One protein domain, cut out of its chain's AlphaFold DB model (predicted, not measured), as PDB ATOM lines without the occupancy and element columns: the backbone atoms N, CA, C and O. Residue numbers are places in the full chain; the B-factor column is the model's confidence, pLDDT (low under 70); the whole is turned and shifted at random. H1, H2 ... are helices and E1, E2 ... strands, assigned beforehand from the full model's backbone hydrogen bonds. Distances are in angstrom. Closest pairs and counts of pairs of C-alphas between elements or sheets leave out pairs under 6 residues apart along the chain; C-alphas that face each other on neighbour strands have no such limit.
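Overview. This is residues 4 to 139 of the 141 residues of an uncharacterized protein of Chloroflexi bacterium (UniProt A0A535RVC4). Two lobes sit end to end, each a wedge of two small three-stranded sheets with one helix in its mouth, and the two helices, H1 and H2, pack on each other in the middle. One lobe holds sheets E2-E1-E12 and E3-E10-E11 round H2, the other sheets E5-E4-E9 and E6-E7-E8 round H1; the links E3 to H1 and E9 to H2 pass between the lobes. The printed part has 136 residues, with two named helices and twelve named strands in the order E1 E2 E3 H1 E4 E5 E6 E7 E8 E9 H2 E10 E11 E12. The four sheets are antiparallel and the class is mixed. The whole is compact, with a radius of gyration of the C-alphas of 15.6 A, yet elongated, spanning 47 by 26 by 23 A.

Along the chain. Find C-alpha 4 at (104.383, 142.977, 185.707), where E1 begins, residues 4 to 7. E2 is residues 14 to 17 and E3 residues 21 to 25. At C-alpha 31, (118.641, 146.757, 202.569), H1 begins and runs 14.8 A to residue 40. Then read E4, residues 45 to 50, 16.9 A; E5, 55 to 59; E6, 63 to 69, 16.1 A; E7, 72 to 77, 16.2 A; E8, 83 to 87; and E9, 91 to 95. H2, residues 100 to 108, covers 12.8 A. E10, 113 to 119, is 20.6 A long; E11 is 124 to 129, and E12, 134 to 138, ends at (100.113, 147.607, 184.967).

Arrangement. Look first at Gly 36 and Gly 106, whose C-alphas, 4.3 A apart, are the closest of H1 and H2; the helices touch at a steep tilt of 52 degrees, opposite ways. In both helices every O i to N i+4 pair is within hydrogen-bond range. H2 is on the sheet E2-E1-E12 at a height of 9.9 A, over E12, and on the sheet E3-E10-E11 at 9.3 A. H1 is on the sheet E5-E4-E9 at a height of 9.8 A and on E6-E7-E8 at 10.0 A. Within hydrogen-bond range you find N 6 and O 14 for the hairpin E1 and E2, 2.8 A; N 5 and O 136 for E1 and E12, 2.8 A; N 118 and O 23 for E3 and E10, 2.8 A; and N 47 and O 95 for E4 and E9, 2.7 A. E6, E7 and E8 form a meander, each strand the antiparallel neighbour of the one before, with N 74 and O 67 at 2.8 A.

Size, cuts and confidence. The C-alphas farthest apart, of Asp 52 and Asp 121, are 48.9 A apart. The printed part has no cut and no long link. Mean pLDDT of the printed part is 88.4; residues 130 to 132 are under 70.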
ATOM      1  N   ALA A   4     103.041 142.449 185.538       92.69
ATOM      2  CA  ALA A   4     104.383 142.977 185.707       92.69
ATOM      3  C   ALA A   4     105.157 142.888 184.393       92.69
ATOM      4  O   ALA A   4     105.236 141.832 183.773       92.69
ATOM      5  N   ARG A   5     105.766 144.000 183.990       92.81
ATOM      6  CA  ARG A   5     106.647 144.086 182.827       92.81
ATOM      7  C   ARG A   5     108.074 144.339 183.294       92.81
ATOM      8  O   ARG A   5     108.343 145.372 183.910       92.81
ATOM      9  N   LEU A   6     108.974 143.411 182.989       91.50
ATOM     10  CA  LEU A   6     110.399 143.484 183.294       91.50
ATOM     11  C   LEU A   6     111.139 143.894 182.022       91.50
ATOM     12  O   LEU A   6     111.093 143.193 181.013       91.50
ATOM     13  N   ARG A   7     111.814 145.044 182.065       90.69
ATOM     14  CA  ARG A   7     112.649 145.532 180.961       90.69
ATOM     15  C   ARG A   7     114.117 145.396 181.313       90.69
ATOM     16  O   ARG A   7     114.551 145.954 182.317       90.69
ATOM     17  N   PHE A   8     114.863 144.713 180.460       88.00
ATOM     18  CA  PHE A   8     116.307 144.548 180.571       88.00
ATOM     19  C   PHE A   8     117.026 145.547 179.658       88.00
ATOM     20  O   PHE A   8     116.404 146.184 178.807       88.00
ATOM     21  N   ALA A   9     118.343 145.689 179.825       85.12
ATOM     22  CA  ALA A   9     119.152 146.551 178.962       85.12
ATOM     23  C   ALA A   9     119.128 146.106 177.485       85.12
ATOM     24  O   ALA A   9     119.311 146.925 176.586       85.12
ATOM     25  N   GLN A  10     118.921 144.810 177.239       81.50
ATOM     26  CA  GLN A  10     118.869 144.192 175.917       81.50
ATOM     27  C   GLN A  10     117.772 143.121 175.888       81.50
ATOM     28  O   GLN A  10     117.495 142.497 176.912       81.50
ATOM     29  N   GLY A  11     117.201 142.882 174.706       84.50
ATOM     30  CA  GLY A  11     116.154 141.883 174.487       84.50
ATOM     31  C   GLY A  11     114.733 142.413 174.677       84.50
ATOM     32  O   GLY A  11     114.517 143.580 175.016       84.50
ATOM     33  N   ASP A  12     113.765 141.537 174.422       88.81
ATOM     34  CA  ASP A  12     112.349 141.846 174.589       88.81
ATOM     35  C   ASP A  12     111.956 141.873 176.076       88.81
ATOM     36  O   ASP A  12     112.529 141.142 176.891       88.81
ATOM     37  N   PRO A  13     110.987 142.722 176.464       90.56
ATOM     38  CA  PRO A  13     110.481 142.732 177.826       90.56
ATOM     39  C   PRO A  13     109.801 141.405 178.170       90.56
ATOM     40  O   PRO A  13     109.064 140.844 177.363       90.56
ATOM     41  N   VAL A  14     109.984 140.959 179.411       90.50
ATOM     42  CA  VAL A  14     109.248 139.816 179.961       90.50
ATOM     43  C   VAL A  14     107.978 140.336 180.620       90.50
ATOM     44  O   VAL A  14     108.032 141.248 181.449       90.50
ATOM     45  N   GLU A  15     106.837 139.763 180.256       93.12
ATOM     46  CA  GLU A  15     105.544 140.058 180.871       93.12
ATOM     47  C   GLU A  15     105.092 138.882 181.724       93.12
ATOM     48  O   GLU A  15     105.221 137.728 181.325       93.12
ATOM     49  N   ILE A  16     104.593 139.189 182.917       93.56
ATOM     50  CA  ILE A  16     104.170 138.204 183.905       93.56
ATOM     51  C   ILE A  16     102.795 138.625 184.405       93.56
ATOM     52  O   ILE A  16     102.666 139.681 185.031       93.56
ATOM     53  N   ASP A  17     101.778 137.807 184.145       94.06
ATOM     54  CA  ASP A  17     100.499 137.939 184.834       94.06
ATOM     55  C   ASP A  17     100.672 137.466 186.277       94.06
ATOM     56  O   ASP A  17     100.992 136.305 186.536       94.06
ATOM     57  N   LEU A  18     100.503 138.383 187.230       93.44
ATOM     58  CA  LEU A  18     100.709 138.069 188.639       93.44
ATOM     59  C   LEU A  18      99.682 137.067 189.171       93.44
ATOM     60  O   LEU A  18      99.997 136.368 190.133       93.44
ATOM     61  N   ASP A  19      98.498 136.991 188.557       92.56
ATOM     62  CA  ASP A  19      97.436 136.070 188.973       92.56
ATOM     63  C   ASP A  19      97.763 134.611 188.571       92.56
ATOM     64  O   ASP A  19      97.230 133.673 189.165       92.56
ATOM     65  N   GLU A  20      98.684 134.401 187.622       95.38
ATOM     66  CA  GLU A  20      99.120 133.072 187.167       95.38
ATOM     67  C   GLU A  20     100.358 132.541 187.904       95.38
ATOM     68  O   GLU A  20     100.727 131.375 187.739       95.38
ATOM     69  N   VAL A  21     101.022 133.366 188.719       96.38
ATOM     70  CA  VAL A  21     102.254 132.970 189.409       96.38
ATOM     71  C   VAL A  21     101.955 132.060 190.595       96.38
ATOM     72  O   VAL A  21     101.331 132.471 191.571       96.38
ATOM     73  N   VAL A  22     102.498 130.841 190.559       97.00
ATOM     74  CA  VAL A  22     102.337 129.842 191.632       97.00
ATOM     75  C   VAL A  22     103.592 129.653 192.483       97.00
ATOM     76  O   VAL A  22     103.499 129.196 193.620       97.00
ATOM     77  N   ALA A  23     104.772 130.000 191.961       96.75
ATOM     78  CA  ALA A  23     106.025 130.000 192.716       96.75
ATOM     79  C   ALA A  23     107.047 130.959 192.094       96.75
ATOM     80  O   ALA A  23     106.991 131.255 190.902       96.75
ATOM     81  N   TYR A  24     108.003 131.429 192.890       95.88
ATOM     82  CA  TYR A  24     109.087 132.298 192.433       95.88
ATOM     83  C   TYR A  24     110.314 132.141 193.332       95.88
ATOM     84  O   TYR A  24     110.208 131.735 194.493       95.88
ATOM     85  N   GLY A  25     111.482 132.491 192.808       93.69
ATOM     86  CA  GLY A  25     112.717 132.462 193.573       93.69
ATOM     87  C   GLY A  25     113.910 133.026 192.803       93.69
ATOM     88  O   GLY A  25     113.779 133.381 191.637       93.69
ATOM     89  N   PRO A  26     115.084 133.123 193.440       92.31
ATOM     90  CA  PRO A  26     115.325 132.863 194.854       92.31
ATOM     91  C   PRO A  26     114.720 133.956 195.748       92.31
ATOM     92  O   PRO A  26     114.190 134.966 195.278       92.31
ATOM     93  N   GLU A  27     114.807 133.752 197.057       88.56
ATOM     94  CA  GLU A  27     114.532 134.802 198.031       88.56
ATOM     95  C   GLU A  27     115.617 135.887 197.934       88.56
ATOM     96  O   GLU A  27     116.810 135.598 198.036       88.56
ATOM     97  N   ILE A  28     115.209 137.138 197.710       87.12
ATOM     98  CA  ILE A  28     116.120 138.277 197.551       87.12
ATOM     99  C   ILE A  28     116.078 139.090 198.842       87.12
ATOM    100  O   ILE A  28     115.029 139.617 199.204       87.12
ATOM    101  N   LYS A  29     117.210 139.189 199.537       79.81
ATOM    102  CA  LYS A  29     117.331 139.885 200.828       79.81
ATOM    103  C   LYS A  29     118.198 141.136 200.692       79.81
ATOM    104  O   LYS A  29     118.699 141.425 199.608       79.81
ATOM    105  N   ASN A  30     118.393 141.833 201.811       79.56
ATOM    106  CA  ASN A  30     119.254 143.011 202.024       79.56
ATOM    107  C   ASN A  30     118.527 144.361 201.924       79.56
ATOM    108  O   ASN A  30     117.409 144.469 201.420       79.56
ATOM    109  N   PHE A  31     119.194 145.409 202.420       79.50
ATOM    110  CA  PHE A  31     118.641 146.757 202.569       79.50
ATOM    111  C   PHE A  31     118.043 147.315 201.268       79.50
ATOM    112  O   PHE A  31     116.920 147.819 201.246       79.50
ATOM    113  N   ARG A  32     118.767 147.176 200.152       81.56
ATOM    114  CA  ARG A  32     118.309 147.672 198.845       81.56
ATOM    115  C   ARG A  32     117.104 146.899 198.318       81.56
ATOM    116  O   ARG A  32     116.188 147.502 197.769       81.56
ATOM    117  N   ALA A  33     117.066 145.583 198.533       81.69
ATOM    118  CA  ALA A  33     115.916 144.767 198.163       81.69
ATOM    119  C   ALA A  33     114.649 145.268 198.868       81.69
ATOM    120  O   ALA A  33     113.628 145.472 198.215       81.69
ATOM    121  N   TRP A  34     114.725 145.577 200.165       82.88
ATOM    122  CA  TRP A  34     113.591 146.147 200.894       82.88
ATOM    123  C   TRP A  34     113.035 147.426 200.241       82.88
ATOM    124  O   TRP A  34     111.821 147.519 200.084       82.88
ATOM    125  N   LEU A  35     113.877 148.355 199.762       80.06
ATOM    126  CA  LEU A  35     113.418 149.574 199.063       80.06
ATOM    127  C   LEU A  35     112.584 149.250 197.814       80.06
ATOM    128  O   LEU A  35     111.527 149.844 197.577       80.06
ATOM    129  N   GLY A  36     113.053 148.296 197.012       83.06
ATOM    130  CA  GLY A  36     112.331 147.819 195.837       83.06
ATOM    131  C   GLY A  36     110.991 147.180 196.209       83.06
ATOM    132  O   GLY A  36     109.962 147.456 195.587       83.06
ATOM    133  N   ALA A  37     110.978 146.401 197.290       83.62
ATOM    134  CA  ALA A  37     109.762 145.798 197.814       83.62
ATOM    135  C   ALA A  37     108.769 146.830 198.371       83.62
ATOM    136  O   ALA A  37     107.568 146.663 198.178       83.62
ATOM    137  N   VAL A  38     109.240 147.916 198.999       80.50
ATOM    138  CA  VAL A  38     108.395 149.040 199.441       80.50
ATOM    139  C   VAL A  38     107.645 149.646 198.269       80.50
ATOM    140  O   VAL A  38     106.437 149.861 198.347       80.50
ATOM    141  N   ASN A  39     108.353 149.896 197.170       78.69
ATOM    142  CA  ASN A  39     107.754 150.484 195.980       78.69
ATOM    143  C   ASN A  39     106.727 149.571 195.314       78.69
ATOM    144  O   ASN A  39     105.758 150.069 194.744       78.69
ATOM    145  N   ALA A  40     106.949 148.261 195.383       84.25
ATOM    146  CA  ALA A  40     106.088 147.279 194.758       84.25
ATOM    147  C   ALA A  40     104.975 146.761 195.680       84.25
ATOM    148  O   ALA A  40     103.989 146.261 195.169       84.25
ATOM    149  N   SER A  41     105.066 146.851 197.004       81.69
ATOM    150  CA  SER A  41     104.042 146.310 197.911       81.69
ATOM    151  C   SER A  41     102.724 147.092 197.831       81.69
ATOM    152  O   SER A  41     102.726 148.320 197.759       81.69
ATOM    153  N   ARG A  42     101.587 146.380 197.879       76.25
ATOM    154  CA  ARG A  42     100.252 146.997 197.999       76.25
ATOM    155  C   ARG A  42      99.969 147.498 199.417       76.25
ATOM    156  O   ARG A  42      99.376 148.560 199.567       76.25
ATOM    157  N   ASP A  43     100.415 146.767 200.437       77.31
ATOM    158  CA  ASP A  43     100.169 147.124 201.841       77.31
ATOM    159  C   ASP A  43     101.071 148.262 202.317       77.31
ATOM    160  O   ASP A  43     100.683 149.064 203.169       77.31
ATOM    161  N   GLY A  44     102.280 148.334 201.756       77.38
ATOM    162  CA  GLY A  44     103.129 149.516 201.793       77.38
ATOM    163  C   GLY A  44     103.619 149.960 203.175       77.38
ATOM    164  O   GLY A  44     104.144 151.060 203.256       77.38
ATOM    165  N   ARG A  45     103.448 149.188 204.255       86.06
ATOM    166  CA  ARG A  45     103.815 149.583 205.631       86.06
ATOM    167  C   ARG A  45     105.171 149.029 206.033       86.06
ATOM    168  O   ARG A  45     105.375 147.822 205.954       86.06
ATOM    169  N   PHE A  46     106.044 149.893 206.547       87.81
ATOM    170  CA  PHE A  46     107.407 149.514 206.896       87.81
ATOM    171  C   PHE A  46     107.920 150.199 208.157       87.81
ATOM    172  O   PHE A  46     107.505 151.294 208.525       87.81
ATOM    173  N   LEU A  47     108.856 149.513 208.794       90.88
ATOM    174  CA  LEU A  47     109.580 149.870 209.993       90.88
ATOM    175  C   LEU A  47     111.068 149.642 209.722       90.88
ATOM    176  O   LEU A  47     111.455 148.607 209.176       90.88
ATOM    177  N   ILE A  48     111.899 150.582 210.149       91.50
ATOM    178  CA  ILE A  48     113.354 150.446 210.187       91.50
ATOM    179  C   ILE A  48     113.785 150.630 211.632       91.50
ATOM    180  O   ILE A  48     113.467 151.652 212.246       91.50
ATOM    181  N   ARG A  49     114.503 149.646 212.172       93.00
ATOM    182  CA  ARG A  49     115.163 149.754 213.471       93.00
ATOM    183  C   ARG A  49     116.641 150.041 213.254       93.00
ATOM    184  O   ARG A  49     117.325 149.289 212.552       93.00
ATOM    185  N   PHE A  50     117.114 151.101 213.892       94.06
ATOM    186  CA  PHE A  50     118.504 151.528 213.837       94.06
ATOM    187  C   PHE A  50     119.328 150.943 214.992       94.06
ATOM    188  O   PHE A  50     118.779 150.442 215.977       94.06
ATOM    189  N   THR A  51     120.653 151.000 214.868       95.25
ATOM    190  CA  THR A  51     121.620 150.591 215.902       95.25
ATOM    191  C   THR A  51     121.482 151.387 217.199       95.25
ATOM    192  O   THR A  51     121.794 150.861 218.262       95.25
ATOM    193  N   ASP A  52     120.981 152.622 217.126       94.94
ATOM    194  CA  ASP A  52     120.714 153.512 218.264       94.94
ATOM    195  C   ASP A  52     119.295 153.359 218.847       94.94
ATOM    196  O   ASP A  52     118.800 154.253 219.530       94.94
ATOM    197  N   GLU A  53     118.629 152.240 218.549       92.81
ATOM    198  CA  GLU A  53     117.267 151.894 218.978       92.81
ATOM    199  C   GLU A  53     116.152 152.798 218.434       92.81
ATOM    200  O   GLU A  53     114.971 152.547 218.702       92.81
ATOM    201  N   ARG A  54     116.469 153.805 217.607       94.44
ATOM    202  CA  ARG A  54     115.427 154.567 216.915       94.44
ATOM    203  C   ARG A  54     114.628 153.654 215.991       94.44
ATOM    204  O   ARG A  54     115.143 152.713 215.383       94.44
ATOM    205  N   LEU A  55     113.350 153.989 215.860       94.12
ATOM    206  CA  LEU A  55     112.392 153.292 215.016       94.12
ATOM    207  C   LEU A  55     111.772 154.298 214.048       94.12
ATOM    208  O   LEU A  55     111.175 155.286 214.470       94.12
ATOM    209  N   LEU A  56     111.931 154.051 212.751       92.38
ATOM    210  CA  LEU A  56     111.285 154.820 211.693       92.38
ATOM    211  C   LEU A  56     110.176 153.976 211.088       92.38
ATOM    212  O   LEU A  56     110.461 152.985 210.423       92.38
ATOM    213  N   GLY A  57     108.928 154.373 211.315       91.44
ATOM    214  CA  GLY A  57     107.766 153.766 210.681       91.44
ATOM    215  C   GLY A  57     107.173 154.675 209.621       91.44
ATOM    216  O   GLY A  57     107.064 155.877 209.849       91.44
ATOM    217  N   PHE A  58     106.806 154.108 208.476       90.44
ATOM    218  CA  PHE A  58     106.179 154.852 207.390       90.44
ATOM    219  C   PHE A  58     105.413 153.929 206.436       90.44
ATOM    220  O   PHE A  58     105.591 152.707 206.415       90.44
ATOM    221  N   LYS A  59     104.556 154.534 205.625       87.12
ATOM    222  CA  LYS A  59     103.815 153.917 204.538       87.12
ATOM    223  C   LYS A  59     104.345 154.366 203.183       87.12
ATOM    224  O   LYS A  59     104.919 155.441 203.029       87.12
ATOM    225  N   ARG A  60     104.091 153.562 202.154       84.94
ATOM    226  CA  ARG A  60     104.486 153.854 200.777       84.94
ATOM    227  C   ARG A  60     103.918 155.182 200.265       84.94
ATOM    228  O   ARG A  60     104.622 155.874 199.534       84.94
ATOM    229  N   ASP A  61     102.682 155.526 200.614       86.50
ATOM    230  CA  ASP A  61     102.023 156.784 200.228       86.50
ATOM    231  C   ASP A  61     102.611 158.016 200.937       86.50
ATOM    232  O   ASP A  61     102.511 159.129 200.420       86.50
ATOM    233  N   GLU A  62     103.299 157.817 202.061       89.94
ATOM    234  CA  GLU A  62     104.031 158.869 202.766       89.94
ATOM    235  C   GLU A  62     105.385 159.174 202.105       89.94
ATOM    236  O   GLU A  62     105.908 160.270 202.274       89.94
ATOM    237  N   VAL A  63     105.965 158.264 201.315       88.44
ATOM    238  CA  VAL A  63     107.257 158.507 200.647       88.44
ATOM    239  C   VAL A  63     107.084 159.489 199.485       88.44
ATOM    240  O   VAL A  63     106.631 159.119 198.400       88.44
ATOM    241  N   ARG A  64     107.508 160.743 199.684       90.19
ATOM    242  CA  ARG A  64     107.526 161.779 198.633       90.19
ATOM    243  C   ARG A  64     108.738 161.672 197.727       90.19
ATOM    244  O   ARG A  64     108.633 161.864 196.518       90.19
ATOM    245  N   ARG A  65     109.898 161.387 198.317       88.81
ATOM    246  CA  ARG A  65     111.160 161.246 197.597       88.81
ATOM    247  C   ARG A  65     111.974 160.122 198.209       88.81
ATOM    248  O   ARG A  65     112.092 160.025 199.426       88.81
ATOM    249  N   LEU A  66     112.551 159.308 197.335       87.25
ATOM    250  CA  LEU A  66     113.499 158.261 197.678       87.25
ATOM    251  C   LEU A  66     114.675 158.379 196.721       87.25
ATOM    252  O   LEU A  66     114.492 158.403 195.503       87.25
ATOM    253  N   ARG A  67     115.881 158.469 197.271       87.38
ATOM    254  CA  ARG A  67     117.119 158.445 196.497       87.38
ATOM    255  C   ARG A  67     118.024 157.363 197.055       87.38
ATOM    256  O   ARG A  67     118.381 157.406 198.224       87.38
ATOM    257  N   VAL A  68     118.411 156.421 196.204       85.19
ATOM    258  CA  VAL A  68     119.426 155.423 196.549       85.19
ATOM    259  C   VAL A  68     120.797 156.100 196.553       85.19
ATOM    260  O   VAL A  68     121.122 156.851 195.629       85.19
ATOM    261  N   THR A  69     121.581 155.849 197.597       87.06
ATOM    262  CA  THR A  69     122.979 156.278 197.716       87.06
ATOM    263  C   THR A  69     123.899 155.062 197.678       87.06
ATOM    264  O   THR A  69     123.448 153.915 197.655       87.06
ATOM    265  N   GLU A  70     125.207 155.301 197.634       85.00
ATOM    266  CA  GLU A  70     126.204 154.229 197.653       85.00
ATOM    267  C   GLU A  70     126.083 153.353 198.913       85.00
ATOM    268  O   GLU A  70     126.133 152.129 198.832       85.00
ATOM    269  N   ASP A  71     125.818 153.983 200.052       88.19
ATOM    270  CA  ASP A  71     125.821 153.424 201.405       88.19
ATOM    271  C   ASP A  71     124.418 153.279 202.030       88.19
ATOM    272  O   ASP A  71     124.289 153.005 203.225       88.19
ATOM    273  N   GLY A  72     123.348 153.503 201.263       90.19
ATOM    274  CA  GLY A  72     121.991 153.445 201.798       90.19
ATOM    275  C   GLY A  72     120.945 154.159 200.945       90.19
ATOM    276  O   GLY A  72     120.878 153.984 199.725       90.19
ATOM    277  N   ALA A  73     120.072 154.920 201.604       90.38
ATOM    278  CA  ALA A  73     119.039 155.715 200.955       90.38
ATOM    279  C   ALA A  73     118.719 157.005 201.719       90.38
ATOM    280  O   ALA A  73     118.827 157.086 202.940       90.38
ATOM    281  N   GLU A  74     118.260 158.008 200.982       92.62
ATOM    282  CA  GLU A  74     117.695 159.248 201.506       92.62
ATOM    283  C   GLU A  74     116.180 159.243 201.271       92.62
ATOM    284  O   GLU A  74     115.719 159.062 200.138       92.62
ATOM    285  N   LEU A  75     115.413 159.442 202.344       91.38
ATOM    286  CA  LEU A  75     113.952 159.457 202.346       91.38
ATOM    287  C   LEU A  75     113.430 160.850 202.706       91.38
ATOM    288  O   LEU A  75     113.935 161.494 203.623       91.38
ATOM    289  N   THR A  76     112.372 161.280 202.033       93.12
ATOM    290  CA  THR A  76     111.534 162.409 202.457       93.12
ATOM    291  C   THR A  76     110.112 161.897 202.628       93.12
ATOM    292  O   THR A  76     109.570 161.280 201.704       93.12
ATOM    293  N   LEU A  77     109.530 162.130 203.807       91.31
ATOM    294  CA  LEU A  77     108.238 161.576 204.212       91.31
ATOM    295  C   LEU A  77     107.198 162.679 204.439       91.31
ATOM    296  O   LEU A  77     107.476 163.679 205.095       91.31
ATOM    297  N   GLY A  78     105.979 162.458 203.954       88.69
ATOM    298  CA  GLY A  78     104.842 163.354 204.143       88.69
ATOM    299  C   GLY A  78     105.100 164.763 203.608       88.69
ATOM    300  O   GLY A  78     105.711 164.942 202.560       88.69
ATOM    301  N   GLU A  79     104.609 165.768 204.327       86.00
ATOM    302  CA  GLU A  79     104.856 167.186 204.024       86.00
ATOM    303  C   GLU A  79     106.110 167.729 204.731       86.00
ATOM    304  O   GLU A  79     106.455 168.897 204.563       86.00
ATOM    305  N   ASP A  80     106.794 166.905 205.535       83.31
ATOM    306  CA  ASP A  80     108.033 167.306 206.197       83.31
ATOM    307  C   ASP A  80     109.168 167.342 205.155       83.31
ATOM    308  O   ASP A  80     109.519 166.305 204.583       83.31
ATOM    309  N   PRO A  81     109.775 168.514 204.882       82.62
ATOM    310  CA  PRO A  81     110.864 168.613 203.917       82.62
ATOM    311  C   PRO A  81     112.164 167.972 204.421       82.62
ATOM    312  O   PRO A  81     113.150 167.917 203.677       82.62
ATOM    313  N   ARG A  82     112.216 167.515 205.679       92.81
ATOM    314  CA  ARG A  82     113.400 166.895 206.261       92.81
ATOM    315  C   ARG A  82     113.791 165.636 205.492       92.81
ATOM    316  O   ARG A  82     113.019 164.695 205.323       92.81
ATOM    317  N   VAL A  83     115.059 165.600 205.094       93.75
ATOM    318  CA  VAL A  83     115.693 164.402 204.548       93.75
ATOM    319  C   VAL A  83     116.134 163.503 205.699       93.75
ATOM    320  O   VAL A  83     116.864 163.927 206.598       93.75
ATOM    321  N   ILE A  84     115.686 162.254 205.665       92.69
ATOM    322  CA  ILE A  84     116.068 161.194 206.591       92.69
ATOM    323  C   ILE A  84     117.064 160.296 205.865       92.69
ATOM    324  O   ILE A  84     116.710 159.607 204.908       92.69
ATOM    325  N   ALA A  85     118.317 160.314 206.312       92.25
ATOM    326  CA  ALA A  85     119.326 159.383 205.828       92.25
ATOM    327  C   ALA A  85     119.149 158.028 206.522       92.25
ATOM    328  O   ALA A  85     119.049 157.958 207.747       92.25
ATOM    329  N   VAL A  86     119.122 156.963 205.729       91.69
ATOM    330  CA  VAL A  86     119.089 155.579 206.190       91.69
ATOM    331  C   VAL A  86     120.334 154.897 205.649       91.69
ATOM    332  O   VAL A  86     120.415 154.613 204.454       91.69
ATOM    333  N   ARG A  87     121.323 154.687 206.516       91.69
ATOM    334  CA  ARG A  87     122.599 154.060 206.159       91.69
ATOM    335  C   ARG A  87     122.536 152.569 206.435       91.69
ATOM    336  O   ARG A  87     122.076 152.174 207.502       91.69
ATOM    337  N   GLU A  88     123.014 151.747 205.509       89.94
ATOM    338  CA  GLU A  88     122.924 150.289 205.627       89.94
ATOM    339  C   GLU A  88     123.592 149.775 206.912       89.94
ATOM    340  O   GLU A  88     122.995 148.975 207.628       89.94
ATOM    341  N   GLN A  89     124.761 150.311 207.280       91.69
ATOM    342  CA  GLN A  89     125.475 149.924 208.504       91.69
ATOM    343  C   GLN A  89     124.773 150.328 209.812       91.69
ATOM    344  O   GLN A  89     125.118 149.823 210.878       91.69
ATOM    345  N   GLU A  90     123.819 151.256 209.751       93.12
ATOM    346  CA  GLU A  90     123.052 151.714 210.913       93.12
ATOM    347  C   GLU A  90     121.740 150.944 211.070       93.12
ATOM    348  O   GLU A  90     121.072 151.093 212.091       93.12
ATOM    349  N   VAL A  91     121.347 150.124 210.092       91.06
ATOM    350  CA  VAL A  91     120.095 149.364 210.127       91.06
ATOM    351  C   VAL A  91     120.349 147.975 210.697       91.06
ATOM    352  O   VAL A  91     121.039 147.153 210.102       91.06
ATOM    353  N   VAL A  92     119.726 147.676 211.837       92.06
ATOM    354  CA  VAL A  92     119.790 146.336 212.448       92.06
ATOM    355  C   VAL A  92     118.627 145.444 212.027       92.06
ATOM    356  O   VAL A  92     118.687 144.230 212.199       92.06
ATOM    357  N   TRP A  93     117.532 146.041 211.548       89.62
ATOM    358  CA  TRP A  93     116.347 145.320 211.099       89.62
ATOM    359  C   TRP A  93     115.438 146.227 210.261       89.62
ATOM    360  O   TRP A  93     115.278 147.409 210.568       89.62
ATOM    361  N   TYR A  94     114.796 145.654 209.246       86.88
ATOM    362  CA  TYR A  94     113.695 146.264 208.508       86.88
ATOM    363  C   TYR A  94     112.531 145.278 208.433       86.88
ATOM    364  O   TYR A  94     112.739 144.068 208.337       86.88
ATOM    365  N   GLY A  95     111.302 145.781 208.452       84.88
ATOM    366  CA  GLY A  95     110.142 144.930 208.236       84.88
ATOM    367  C   GLY A  95     108.793 145.628 208.410       84.88
ATOM    368  O   GLY A  95     108.757 146.847 208.527       84.88
ATOM    369  N   PRO A  96     107.676 144.885 208.425       84.81
ATOM    370  CA  PRO A  96     107.614 143.446 208.165       84.81
ATOM    371  C   PRO A  96     108.216 143.098 206.798       84.81
ATOM    372  O   PRO A  96     108.212 143.928 205.890       84.81
ATOM    373  N   GLU A  97     108.799 141.905 206.677       79.00
ATOM    374  CA  GLU A  97     109.340 141.436 205.402       79.00
ATOM    375  C   GLU A  97     108.176 141.276 204.416       79.00
ATOM    376  O   GLU A  97     107.282 140.467 204.667       79.00
ATOM    377  N   PRO A  98     108.117 142.081 203.340       77.94
ATOM    378  CA  PRO A  98     106.965 142.061 202.453       77.94
ATOM    379  C   PRO A  98     106.964 140.767 201.636       77.94
ATOM    380  O   PRO A  98     107.985 140.368 201.066       77.94
ATOM    381  N   ASP A  99     105.818 140.112 201.556       81.31
ATOM    382  CA  ASP A  99     105.632 138.837 200.880       81.31
ATOM    383  C   ASP A  99     104.924 138.997 199.524       81.31
ATOM    384  O   ASP A  99     104.582 140.092 199.068       81.31
ATOM    385  N   GLY A 100     104.793 137.875 198.819       89.00
ATOM    386  CA  GLY A 100     104.148 137.811 197.515       89.00
ATOM    387  C   GLY A 100     105.050 138.163 196.328       89.00
ATOM    388  O   GLY A 100     106.102 138.805 196.437       89.00
ATOM    389  N   VAL A 101     104.588 137.742 195.147       92.00
ATOM    390  CA  VAL A 101     105.297 137.906 193.870       92.00
ATOM    391  C   VAL A 101     105.550 139.373 193.538       92.00
ATOM    392  O   VAL A 101     106.612 139.723 193.040       92.00
ATOM    393  N   ARG A 102     104.607 140.260 193.863       91.75
ATOM    394  CA  ARG A 102     104.715 141.688 193.561       91.75
ATOM    395  C   ARG A 102     105.858 142.341 194.334       91.75
ATOM    396  O   ARG A 102     106.714 142.986 193.734       91.75
ATOM    397  N   ALA A 103     105.896 142.136 195.653       89.81
ATOM    398  CA  ALA A 103     106.986 142.625 196.486       89.81
ATOM    399  C   ALA A 103     108.316 142.004 196.049       89.81
ATOM    400  O   ALA A 103     109.301 142.722 195.913       89.81
ATOM    401  N   TRP A 104     108.326 140.695 195.762       92.31
ATOM    402  CA  TRP A 104     109.499 139.994 195.243       92.31
ATOM    403  C   TRP A 104     110.022 140.591 193.934       92.31
ATOM    404  O   TRP A 104     111.208 140.894 193.860       92.31
ATOM    405  N   LEU A 105     109.157 140.866 192.959       92.06
ATOM    406  CA  LEU A 105     109.524 141.526 191.707       92.06
ATOM    407  C   LEU A 105     110.149 142.904 191.948       92.06
ATOM    408  O   LEU A 105     111.139 143.243 191.310       92.06
ATOM    409  N   GLY A 106     109.648 143.669 192.922       89.62
ATOM    410  CA  GLY A 106     110.283 144.923 193.336       89.62
ATOM    411  C   GLY A 106     111.735 144.750 193.796       89.62
ATOM    412  O   GLY A 106     112.566 145.624 193.560       89.62
ATOM    413  N   ARG A 107     112.073 143.606 194.404       89.12
ATOM    414  CA  ARG A 107     113.428 143.287 194.885       89.12
ATOM    415  C   ARG A 107     114.396 142.884 193.782       89.12
ATOM    416  O   ARG A 107     115.600 143.035 193.969       89.12
ATOM    417  N   VAL A 108     113.894 142.382 192.654       89.62
ATOM    418  CA  VAL A 108     114.699 141.830 191.548       89.62
ATOM    419  C   VAL A 108     115.744 142.829 191.048       89.62
ATOM    420  O   VAL A 108     116.880 142.441 190.784       89.62
ATOM    421  N   ALA A 109     115.410 144.124 191.013       83.44
ATOM    422  CA  ALA A 109     116.331 145.190 190.611       83.44
ATOM    423  C   ALA A 109     117.568 145.339 191.524       83.44
ATOM    424  O   ALA A 109     118.539 145.989 191.144       83.44
ATOM    425  N   HIS A 110     117.536 144.752 192.722       83.69
ATOM    426  CA  HIS A 110     118.586 144.843 193.736       83.69
ATOM    427  C   HIS A 110     119.184 143.482 194.124       83.69
ATOM    428  O   HIS A 110     120.054 143.432 194.993       83.69
ATOM    429  N   GLY A 111     118.712 142.388 193.521       83.44
ATOM    430  CA  GLY A 111     119.279 141.053 193.704       83.44
ATOM    431  C   GLY A 111     120.491 140.795 192.804       83.44
ATOM    432  O   GLY A 111     120.847 141.625 191.972       83.44
ATOM    433  N   ALA A 112     121.111 139.625 192.959       85.06
ATOM    434  CA  ALA A 112     122.243 139.177 192.145       85.06
ATOM    435  C   ALA A 112     122.111 137.687 191.785       85.06
ATOM    436  O   ALA A 112     121.628 136.902 192.602       85.06
ATOM    437  N   GLY A 113     122.520 137.309 190.569       88.81
ATOM    438  CA  GLY A 113     122.450 135.933 190.063       88.81
ATOM    439  C   GLY A 113     121.339 135.717 189.031       88.81
ATOM    440  O   GLY A 113     121.236 136.459 188.059       88.81
ATOM    441  N   GLU A 114     120.511 134.695 189.236       91.44
ATOM    442  CA  GLU A 114     119.367 134.351 188.381       91.44
ATOM    443  C   GLU A 114     118.085 134.331 189.221       91.44
ATOM    444  O   GLU A 114     118.098 133.862 190.361       91.44
ATOM    445  N   ALA A 115     116.985 134.829 188.660       92.75
ATOM    446  CA  ALA A 115     115.638 134.712 189.200       92.75
ATOM    447  C   ALA A 115     114.750 133.870 188.287       92.75
ATOM    448  O   ALA A 115     114.983 133.760 187.082       92.75
ATOM    449  N   TRP A 116     113.705 133.301 188.874       95.00
ATOM    450  CA  TRP A 116     112.728 132.486 188.184       95.00
ATOM    451  C   TRP A 116     111.313 132.698 188.724       95.00
ATOM    452  O   TRP A 116     111.104 133.005 189.900       95.00
ATOM    453  N   VAL A 117     110.337 132.495 187.843       96.88
ATOM    454  CA  VAL A 117     108.902 132.483 188.139       96.88
ATOM    455  C   VAL A 117     108.289 131.250 187.497       96.88
ATOM    456  O   VAL A 117     108.565 130.962 186.336       96.88
ATOM    457  N   ARG A 118     107.447 130.534 188.240       97.62
ATOM    458  CA  ARG A 118     106.651 129.415 187.738       97.62
ATOM    459  C   ARG A 118     105.188 129.819 187.638       97.62
ATOM    460  O   ARG A 118     104.615 130.307 188.615       97.62
ATOM    461  N   LEU A 119     104.608 129.578 186.470       96.88
ATOM    462  CA  LEU A 119     103.210 129.836 186.155       96.88
ATOM    463  C   LEU A 119     102.349 128.590 186.401       96.88
ATOM    464  O   LEU A 119     102.855 127.467 186.496       96.88
ATOM    465  N   GLY A 120     101.037 128.792 186.522       95.62
ATOM    466  CA  GLY A 120     100.070 127.725 186.788       95.62
ATOM    467  C   GLY A 120      99.970 126.665 185.686       95.62
ATOM    468  O   GLY A 120      99.600 125.528 185.972       95.62
ATOM    469  N   ASP A 121     100.351 127.000 184.452       94.81
ATOM    470  CA  ASP A 121     100.415 126.074 183.313       94.81
ATOM    471  C   ASP A 121     101.675 125.179 183.319       94.81
ATOM    472  O   ASP A 121     101.813 124.290 182.480       94.81
ATOM    473  N   GLY A 122     102.585 125.386 184.279       95.06
ATOM    474  CA  GLY A 122     103.859 124.678 184.387       95.06
ATOM    475  C   GLY A 122     105.032 125.373 183.691       95.06
ATOM    476  O   GLY A 122     106.165 124.912 183.837       95.06
ATOM    477  N   THR A 123     104.799 126.485 182.988       96.00
ATOM    478  CA  THR A 123     105.853 127.299 182.376       96.00
ATOM    479  C   THR A 123     106.756 127.897 183.459       96.00
ATOM    480  O   THR A 123     106.286 128.435 184.462       96.00
ATOM    481  N   GLU A 124     108.075 127.825 183.261       96.50
ATOM    482  CA  GLU A 124     109.064 128.471 184.127       96.50
ATOM    483  C   GLU A 124     109.848 129.520 183.337       96.50
ATOM    484  O   GLU A 124     110.548 129.206 182.374       96.50
ATOM    485  N   LEU A 125     109.730 130.776 183.758       94.12
ATOM    486  CA  LEU A 125     110.481 131.900 183.216       94.12
ATOM    487  C   LEU A 125     111.724 132.106 184.071       94.12
ATOM    488  O   LEU A 125     111.603 132.234 185.287       94.12
ATOM    489  N   ARG A 126     112.900 132.172 183.448       93.19
ATOM    490  CA  ARG A 126     114.174 132.467 184.117       93.19
ATOM    491  C   ARG A 126     114.817 133.699 183.513       93.19
ATOM    492  O   ARG A 126     114.768 133.885 182.299       93.19
ATOM    493  N   PHE A 127     115.414 134.531 184.353       89.00
ATOM    494  CA  PHE A 127     116.059 135.761 183.917       89.00
ATOM    495  C   PHE A 127     117.187 136.182 184.868       89.00
ATOM    496  O   PHE A 127     117.102 135.951 186.077       89.00
ATOM    497  N   PRO A 128     118.252 136.816 184.349       86.69
ATOM    498  CA  PRO A 128     119.345 137.307 185.176       86.69
ATOM    499  C   PRO A 128     118.887 138.457 186.086       86.69
ATOM    500  O   PRO A 128     118.049 139.279 185.707       86.69
ATOM    501  N   ILE A 129     119.471 138.535 187.281       83.56
ATOM    502  CA  ILE A 129     119.273 139.619 188.251       83.56
ATOM    503  C   ILE A 129     120.622 140.251 188.603       83.56
ATOM    504  O   ILE A 129     121.630 139.560 188.739       83.56
ATOM    505  N   GLY A 130     120.644 141.576 188.729       68.38
ATOM    506  CA  GLY A 130     121.868 142.358 188.953       68.38
ATOM    507  C   GLY A 130     122.144 143.405 187.873       68.38
ATOM    508  O   GLY A 130     122.726 144.435 188.186       68.38
ATOM    509  N   ASP A 131     121.604 143.226 186.661       68.88
ATOM    510  CA  ASP A 131     121.614 144.246 185.591       68.88
ATOM    511  C   ASP A 131     120.393 145.188 185.650       68.88
ATOM    512  O   ASP A 131     120.027 145.840 184.674       68.88
ATOM    513  N   GLY A 132     119.746 145.257 186.820       64.44
ATOM    514  CA  GLY A 132     118.711 146.235 187.148       64.44
ATOM    515  C   GLY A 132     117.490 146.223 186.223       64.44
ATOM    516  O   GLY A 132     117.177 147.280 185.666       64.44
ATOM    517  N   PRO A 133     116.773 145.087 186.052       81.50
ATOM    518  CA  PRO A 133     115.556 145.100 185.258       81.50
ATOM    519  C   PRO A 133     114.589 146.144 185.808       81.50
ATOM    520  O   PRO A 133     114.262 146.160 186.998       81.50
ATOM    521  N   HIS A 134     114.121 147.023 184.929       85.38
ATOM    522  CA  HIS A 134     113.113 147.994 185.299       85.38
ATOM    523  C   HIS A 134     111.761 147.288 185.359       85.38
ATOM    524  O   HIS A 134     111.208 146.893 184.329       85.38
ATOM    525  N   VAL A 135     111.236 147.139 186.573       87.62
ATOM    526  CA  VAL A 135     109.945 146.503 186.833       87.62
ATOM    527  C   VAL A 135     108.849 147.559 186.817       87.62
ATOM    528  O   VAL A 135     108.920 148.568 187.513       87.62
ATOM    529  N   THR A 136     107.818 147.345 186.007       88.19
ATOM    530  CA  THR A 136     106.623 148.198 185.963       88.19
ATOM    531  C   THR A 136     105.385 147.345 186.169       88.19
ATOM    532  O   THR A 136     105.275 146.280 185.572       88.19
ATOM    533  N   PHE A 137     104.449 147.820 186.990       88.94
ATOM    534  CA  PHE A 137     103.169 147.153 187.220       88.94
ATOM    535  C   PHE A 137     102.068 147.882 186.455       88.94
ATOM    536  O   PHE A 137     101.922 149.099 186.583       88.94
ATOM    537  N   VAL A 138     101.307 147.136 185.663       88.69
ATOM    538  CA  VAL A 138     100.113 147.607 184.967       88.69
ATOM    539  C   VAL A 138      98.910 147.035 185.706       88.69
ATOM    540  O   VAL A 138      98.718 145.820 185.744       88.69
ATOM    541  N   GLU A 139      98.140 147.911 186.347       84.88
ATOM    542  CA  GLU A 139      96.902 147.541 187.034       84.88
ATOM    543  C   GLU A 139      95.725 147.520 186.049       84.88
ATOM    544  O   GLU A 139      95.721 148.303 185.094       84.88
TER     545      GLU A 139